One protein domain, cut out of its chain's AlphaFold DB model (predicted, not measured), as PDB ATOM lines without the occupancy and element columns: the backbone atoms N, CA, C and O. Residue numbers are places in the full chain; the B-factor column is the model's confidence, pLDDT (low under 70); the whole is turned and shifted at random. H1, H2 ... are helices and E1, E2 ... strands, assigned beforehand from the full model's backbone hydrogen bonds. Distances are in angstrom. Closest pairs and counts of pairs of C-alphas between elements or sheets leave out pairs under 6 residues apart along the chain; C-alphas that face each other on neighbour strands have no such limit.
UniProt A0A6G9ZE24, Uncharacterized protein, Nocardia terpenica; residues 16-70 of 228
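This is residues 16 to 70 of the 228 residues of an uncharacterized protein of Nocardia terpenica (UniProt A0A6G9ZE24). Little regular structure: a loose tangle of loops with two short helices, H1 and H2, side by side and running opposite ways, and a short strand, E1, paired with residues 39 to 40 of the loop before it. Residues 16 to 29 swing out in a wide loop before H1. The printed part has 55 residues, 16 of them in named elements, in the order H1, E1, H2, mostly helix. It is only just loose, close to compact, with a radius of gyration of the C-alphas of 12.6 A and spans of 29 by 26 by 20 A.

H1, residues 30 to 35, begins at C-alpha 30 (79.620, 77.422, 25.756) and is 8.6 A long. E1 is residues 51 to 53, 6.5 A. H2, residues 64 to 70, 9.9 A, ends at C-alpha 70 (80.488, 69.440, 19.564).

H1 and H2 are close but not clearly touching, the closest C-alphas, of Tyr 31 and Leu 67, being 7.4 A apart; their tilt is shallow, 5 degrees, opposite ways. Residues 39 to 40 pair antiparallel with 52 to 53 of E1. E1 and H2 are apart. In H1 and H2 every O i to N i+4 pair is within hydrogen-bond range.

The printed part has no cut. The link from H1 to E1 is long, 15 residues. Residues 17 to 24, 41 to 51 and 53 to 61 have pLDDT under 70.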
ATOM      1  N   ALA A  16      67.630  79.185  32.779       73.50
ATOM      2  CA  ALA A  16      68.305  80.322  33.403       73.50
ATOM      3  C   ALA A  16      67.405  81.079  34.389       73.50
ATOM      4  O   ALA A  16      67.786  81.269  35.530       73.50
ATOM      5  N   THR A  17      66.148  81.362  34.037       68.06
ATOM      6  CA  THR A  17      65.278  82.275  34.806       68.06
ATOM      7  C   THR A  17      64.754  81.737  36.148       68.06
ATOM      8  O   THR A  17      63.925  82.377  36.788       68.06
ATOM      9  N   VAL A  18      65.139  80.526  36.550       62.91
ATOM     10  CA  VAL A  18      64.788  79.950  37.871       62.91
ATOM     11  C   VAL A  18      66.009  79.334  38.546       62.91
ATOM     12  O   VAL A  18      65.983  79.077  39.747       62.91
ATOM     13  N   LEU A  19      67.085  79.078  37.798       65.62
ATOM     14  CA  LEU A  19      68.368  78.881  38.449       65.62
ATOM     15  C   LEU A  19      68.786  80.229  39.048       65.62
ATOM     16  O   LEU A  19      68.442  81.270  38.496       65.62
ATOM     17  N   PRO A  20      69.483  80.246  40.188       56.41
ATOM     18  CA  PRO A  20      70.044  81.490  40.687       56.41
ATOM     19  C   PRO A  20      71.020  82.037  39.632       56.41
ATOM     20  O   PRO A  20      72.102  81.482  39.451       56.41
ATOM     21  N   ASP A  21      70.628  83.114  38.945       52.44
ATOM     22  CA  ASP A  21      71.399  83.830  37.910       52.44
ATOM     23  C   ASP A  21      72.706  84.475  38.448       52.44
ATOM     24  O   ASP A  21      73.404  85.184  37.725       52.44
ATOM     25  N   ASP A  22      73.078  84.215  39.708       49.66
ATOM     26  CA  ASP A  22      74.081  84.984  40.453       49.66
ATOM     27  C   ASP A  22      75.443  84.296  40.633       49.66
ATOM     28  O   ASP A  22      76.371  84.923  41.152       49.66
ATOM     29  N   GLU A  23      75.620  83.031  40.234       58.34
ATOM     30  CA  GLU A  23      76.956  82.425  40.299       58.34
ATOM     31  C   GLU A  23      77.705  82.617  38.973       58.34
ATOM     32  O   GLU A  23      77.254  82.108  37.945       58.34
ATOM     33  N   PRO A  24      78.854  83.326  38.973       65.06
ATOM     34  CA  PRO A  24      79.623  83.542  37.759       65.06
ATOM     35  C   PRO A  24      80.035  82.204  37.145       65.06
ATOM     36  O   PRO A  24      80.353  81.239  37.856       65.06
ATOM     37  N   ASP A  25      80.048  82.165  35.814       74.56
ATOM     38  CA  ASP A  25      80.602  81.041  35.076       74.56
ATOM     39  C   ASP A  25      82.059  80.841  35.518       74.56
ATOM     40  O   ASP A  25      82.872  81.763  35.504       74.56
ATOM     41  N   LEU A  26      82.381  79.636  35.984       83.38
ATOM     42  CA  LEU A  26      83.695  79.330  36.575       83.38
ATOM     43  C   LEU A  26      84.796  79.148  35.533       83.38
ATOM     44  O   LEU A  26      85.971  79.022  35.864       83.38
ATOM     45  N   THR A  27      84.362  78.997  34.298       93.00
ATOM     46  CA  THR A  27      85.082  78.494  33.142       93.00
ATOM     47  C   THR A  27      84.372  79.059  31.929       93.00
ATOM     48  O   THR A  27      83.145  79.221  31.972       93.00
ATOM     49  N   ASP A  28      85.074  79.201  30.818       94.50
ATOM     50  CA  ASP A  28      84.405  79.284  29.530       94.50
ATOM     51  C   ASP A  28      83.648  77.962  29.328       94.50
ATOM     52  O   ASP A  28      84.250  76.896  29.375       94.50
ATOM     53  N   ASN A  29      82.315  78.013  29.223       93.62
ATOM     54  CA  ASN A  29      81.459  76.824  29.105       93.62
ATOM     55  C   ASN A  29      80.314  77.076  28.107       93.62
ATOM     56  O   ASN A  29      79.161  77.258  28.508       93.62
ATOM     57  N   PRO A  30      80.613  77.152  26.798       92.94
ATOM     58  CA  PRO A  30      79.620  77.422  25.756       92.94
ATOM     59  C   PRO A  30      78.471  76.410  25.723       92.94
ATOM     60  O   PRO A  30      77.340  76.796  25.428       92.94
ATOM     61  N   TYR A  31      78.711  75.149  26.091       91.25
ATOM     62  CA  TYR A  31      77.638  74.163  26.212       91.25
ATOM     63  C   TYR A  31      76.613  74.587  27.270       91.25
ATOM     64  O   TYR A  31      75.413  74.636  26.995       91.25
ATOM     65  N   TRP A  32      77.085  74.988  28.455       90.12
ATOM     66  CA  TRP A  32      76.233  75.534  29.508       90.12
ATOM     67  C   TRP A  32      75.531  76.819  29.074       90.12
ATOM     68  O   TRP A  32      74.342  76.984  29.348       90.12
ATOM     69  N   GLN A  33      76.230  77.702  28.352       88.31
ATOM     70  CA  GLN A  33      75.629  78.925  27.818       88.31
ATOM     71  C   GLN A  33      74.442  78.625  26.908       88.31
ATOM     72  O   GLN A  33      73.450  79.334  26.985       88.31
ATOM     73  N   ILE A  34      74.514  77.583  26.081       87.12
ATOM     74  CA  ILE A  34      73.413  77.184  25.198       87.12
ATOM     75  C   ILE A  34      72.291  76.517  26.006       87.12
ATOM     76  O   ILE A  34      71.133  76.927  25.923       87.12
ATOM     77  N   VAL A  35      72.635  75.522  26.828       85.44
ATOM     78  CA  VAL A  35      71.671  74.709  27.586       85.44
ATOM     79  C   VAL A  35      70.869  75.537  28.586       85.44
ATOM     80  O   VAL A  35      69.666  75.322  28.727       85.44
ATOM     81  N   ARG A  36      71.477  76.521  29.257       83.31
ATOM     82  CA  ARG A  36      70.755  77.343  30.241       83.31
ATOM     83  C   ARG A  36      69.643  78.191  29.618       83.31
ATOM     84  O   ARG A  36      68.736  78.607  30.328       83.31
ATOM     85  N   TRP A  37      69.666  78.414  28.306       81.12
ATOM     86  CA  TRP A  37      68.584  79.101  27.595       81.12
ATOM     87  C   TRP A  37      67.517  78.157  27.033       81.12
ATOM     88  O   TRP A  37      66.494  78.630  26.541       81.12
ATOM     89  N   MET A  38      67.710  76.839  27.131       81.75
ATOM     90  CA  MET A  38      66.696  75.864  26.731       81.75
ATOM     91  C   MET A  38      65.519  75.832  27.700       81.75
ATOM     92  O   MET A  38      65.622  76.227  28.865       81.75
ATOM     93  N   LEU A  39      64.385  75.348  27.196       75.75
ATOM     94  CA  LEU A  39      63.152  75.223  27.960       75.75
ATOM     95  C   LEU A  39      63.254  74.078  28.967       75.75
ATOM     96  O   LEU A  39      63.817  73.016  28.685       75.75
ATOM     97  N   ARG A  40      62.658  74.271  30.144       73.12
ATOM     98  CA  ARG A  40      62.482  73.173  31.096       73.12
ATOM     99  C   ARG A  40      61.558  72.111  30.523       73.12
ATOM    100  O   ARG A  40      60.437  72.398  30.116       73.12
ATOM    101  N   GLY A  41      62.011  70.868  30.573       68.94
ATOM    102  CA  GLY A  41      61.117  69.730  30.468       68.94
ATOM    103  C   GLY A  41      60.331  69.534  31.761       68.94
ATOM    104  O   GLY A  41      60.606  70.155  32.794       68.94
ATOM    105  N   ALA A  42      59.349  68.635  31.712       65.38
ATOM    106  CA  ALA A  42      58.794  68.083  32.938       65.38
ATOM    107  C   ALA A  42      59.927  67.442  33.756       65.38
ATOM    108  O   ALA A  42      60.855  66.861  33.185       65.38
ATOM    109  N   ALA A  43      59.860  67.544  35.085       66.94
ATOM    110  CA  ALA A  43      60.749  66.753  35.927       66.94
ATOM    111  C   ALA A  43      60.595  65.276  35.548       66.94
ATOM    112  O   ALA A  43      59.481  64.824  35.262       66.94
ATOM    113  N   ASP A  44      61.708  64.553  35.517       64.38
ATOM    114  CA  ASP A  44      61.669  63.140  35.181       64.38
ATOM    115  C   ASP A  44      60.737  62.397  36.159       64.38
ATOM    116  O   ASP A  44      60.910  62.516  37.378       64.38
ATOM    117  N   PRO A  45      59.735  61.638  35.677       62.31
ATOM    118  CA  PRO A  45      58.763  60.990  36.550       62.31
ATOM    119  C   PRO A  45      59.360  59.907  37.461       62.31
ATOM    120  O   PRO A  45      58.685  59.491  38.403       62.31
ATOM    121  N   VAL A  46      60.583  59.429  37.193       64.25
ATOM    122  CA  VAL A  46      61.230  58.350  37.957       64.25
ATOM    123  C   VAL A  46      62.177  58.896  39.031       64.25
ATOM    124  O   VAL A  46      62.135  58.460  40.180       64.25
ATOM    125  N   THR A  47      63.021  59.854  38.672       66.25
ATOM    126  CA  THR A  47      64.108  60.414  39.486       66.25
ATOM    127  C   THR A  47      63.738  61.752  40.126       66.25
ATOM    128  O   THR A  47      64.333  62.136  41.131       66.25
ATOM    129  N   GLY A  48      62.744  62.461  39.576       67.50
ATOM    130  CA  GLY A  48      62.362  63.812  39.989       67.50
ATOM    131  C   GLY A  48      63.363  64.897  39.580       67.50
ATOM    132  O   GLY A  48      63.213  66.048  39.995       67.50
ATOM    133  N   GLU A  49      64.388  64.556  38.795       67.69
ATOM    134  CA  GLU A  49      65.418  65.499  38.371       67.69
ATOM    135  C   GLU A  49      64.921  66.476  37.295       67.69
ATOM    136  O   GLU A  49      64.039  66.138  36.494       67.69
ATOM    137  N   PRO A  50      65.476  67.703  37.256       66.62
ATOM    138  CA  PRO A  50      65.152  68.654  36.207       66.62
ATOM    139  C   PRO A  50      65.661  68.141  34.857       66.62
ATOM    140  O   PRO A  50      66.853  67.893  34.680       66.62
ATOM    141  N   THR A  51      64.762  68.045  33.881       67.62
ATOM    142  CA  THR A  51      65.140  67.800  32.489       67.62
ATOM    143  C   THR A  51      65.053  69.090  31.683       67.62
ATOM    144  O   THR A  51      64.313  70.021  32.022       67.62
ATOM    145  N   ILE A  52      65.812  69.154  30.599       73.56
ATOM    146  CA  ILE A  52      65.597  70.120  29.526       73.56
ATOM    147  C   ILE A  52      64.825  69.442  28.399       73.56
ATOM    148  O   ILE A  52      65.068  68.282  28.050       73.56
ATOM    149  N   THR A  53      63.876  70.178  27.833       67.12
ATOM    150  CA  THR A  53      63.160  69.770  26.626       67.12
ATOM    151  C   THR A  53      63.622  70.617  25.459       67.12
ATOM    152  O   THR A  53      64.006  71.778  25.628       67.12
ATOM    153  N   TRP A  54      63.563  70.035  24.261       63.47
ATOM    154  CA  TRP A  54      63.862  70.783  23.056       63.47
ATOM    155  C   TRP A  54      62.892  71.967  22.937       63.47
ATOM    156  O   TRP A  54      61.681  71.768  23.105       63.47
ATOM    157  N   PRO A  55      63.377  73.190  22.657       57.69
ATOM    158  CA  PRO A  55      62.500  74.210  22.105       57.69
ATOM    159  C   PRO A  55      61.862  73.661  20.818       57.69
ATOM    160  O   PRO A  55      62.477  72.832  20.153       57.69
ATOM    161  N   PRO A  56      60.640  74.062  20.441       56.03
ATOM    162  CA  PRO A  56      60.085  73.629  19.162       56.03
ATOM    163  C   PRO A  56      61.061  73.937  18.001       56.03
ATOM    164  O   PRO A  56      61.839  74.894  18.063       56.03
ATOM    165  N   GLU A  57      61.089  73.056  16.987       53.72
ATOM    166  CA  GLU A  57      62.105  73.032  15.908       53.72
ATOM    167  C   GLU A  57      62.251  74.373  15.163       53.72
ATOM    168  O   GLU A  57      63.294  74.671  14.581       53.72
ATOM    169  N   ASP A  58      61.219  75.212  15.215       55.72
ATOM    170  CA  ASP A  58      61.139  76.531  14.596       55.72
ATOM    171  C   ASP A  58      62.012  77.607  15.268       55.72
ATOM    172  O   ASP A  58      62.231  78.665  14.676       55.72
ATOM    173  N   LEU A  59      62.562  77.346  16.460       60.47
ATOM    174  CA  LEU A  59      63.448  78.280  17.170       60.47
ATOM    175  C   LEU A  59      64.934  78.165  16.780       60.47
ATOM    176  O   LEU A  59      65.750  78.936  17.282       60.47
ATOM    177  N   GLY A  60      65.297  77.248  15.876       64.19
ATOM    178  CA  GLY A  60      66.635  77.196  15.269       64.19
ATOM    179  C   GLY A  60      67.777  76.801  16.215       64.19
ATOM    180  O   GLY A  60      68.926  77.162  15.965       64.19
ATOM    181  N   PHE A  61      67.481  76.085  17.304       69.12
ATOM    182  CA  PHE A  61      68.507  75.536  18.197       69.12
ATOM    183  C   PHE A  61      69.217  74.320  17.551       69.12
ATOM    184  O   PHE A  61      68.569  73.568  16.819       69.12
ATOM    185  N   PRO A  62      70.520  74.093  17.828       74.06
ATOM    186  CA  PRO A  62      71.288  72.950  17.300       74.06
ATOM    187  C   PRO A  62      70.834  71.641  17.940       74.06
ATOM    188  O   PRO A  62      70.761  71.631  19.150       74.06
ATOM    189  N   SER A  63      70.584  70.548  17.216       80.31
ATOM    190  CA  SER A  63      70.025  69.309  17.800       80.31
ATOM    191  C   SER A  63      70.821  68.757  18.999       80.31
ATOM    192  O   SER A  63      71.992  69.086  19.207       80.31
ATOM    193  N   ARG A  64      70.209  67.863  19.792       84.00
ATOM    194  CA  ARG A  64      70.931  67.136  20.852       84.00
ATOM    195  C   ARG A  64      72.170  66.450  20.283       84.00
ATOM    196  O   ARG A  64      73.233  66.534  20.887       84.00
ATOM    197  N   GLU A  65      72.031  65.786  19.139       83.31
ATOM    198  CA  GLU A  65      73.148  65.155  18.448       83.31
ATOM    199  C   GLU A  65      74.245  66.179  18.148       83.31
ATOM    200  O   GLU A  65      75.394  65.931  18.498       83.31
ATOM    201  N   ASP A  66      73.920  67.347  17.587       85.56
ATOM    202  CA  ASP A  66      74.912  68.398  17.309       85.56
ATOM    203  C   ASP A  66      75.659  68.829  18.579       85.56
ATOM    204  O   ASP A  66      76.887  68.923  18.586       85.56
ATOM    205  N   LEU A  67      74.935  69.042  19.680       87.69
ATOM    206  CA  LEU A  67      75.527  69.443  20.957       87.69
ATOM    207  C   LEU A  67      76.437  68.366  21.545       87.69
ATOM    208  O   LEU A  67      77.521  68.675  22.036       87.69
ATOM    209  N   VAL A  68      76.023  67.104  21.479       88.06
ATOM    210  CA  VAL A  68      76.835  65.979  21.947       88.06
ATOM    211  C   VAL A  68      78.092  65.819  21.090       88.06
ATOM    212  O   VAL A  68      79.169  65.601  21.642       88.06
ATOM    213  N   HIS A  69      77.980  65.983  19.768       85.44
ATOM    214  CA  HIS A  69      79.116  65.916  18.847       85.44
ATOM    215  C   HIS A  69      80.108  67.069  19.035       85.44
ATOM    216  O   HIS A  69      81.311  66.859  18.883       85.44
ATOM    217  N   TRP A  70      79.626  68.279  19.336       87.38
ATOM    218  CA  TRP A  70      80.488  69.440  19.564       87.38
ATOM    219  C   TRP A  70      81.100  69.457  20.957       87.38
ATOM    220  O   TRP A  70      82.242  69.884  21.096       87.38
TER     221      TRP A  70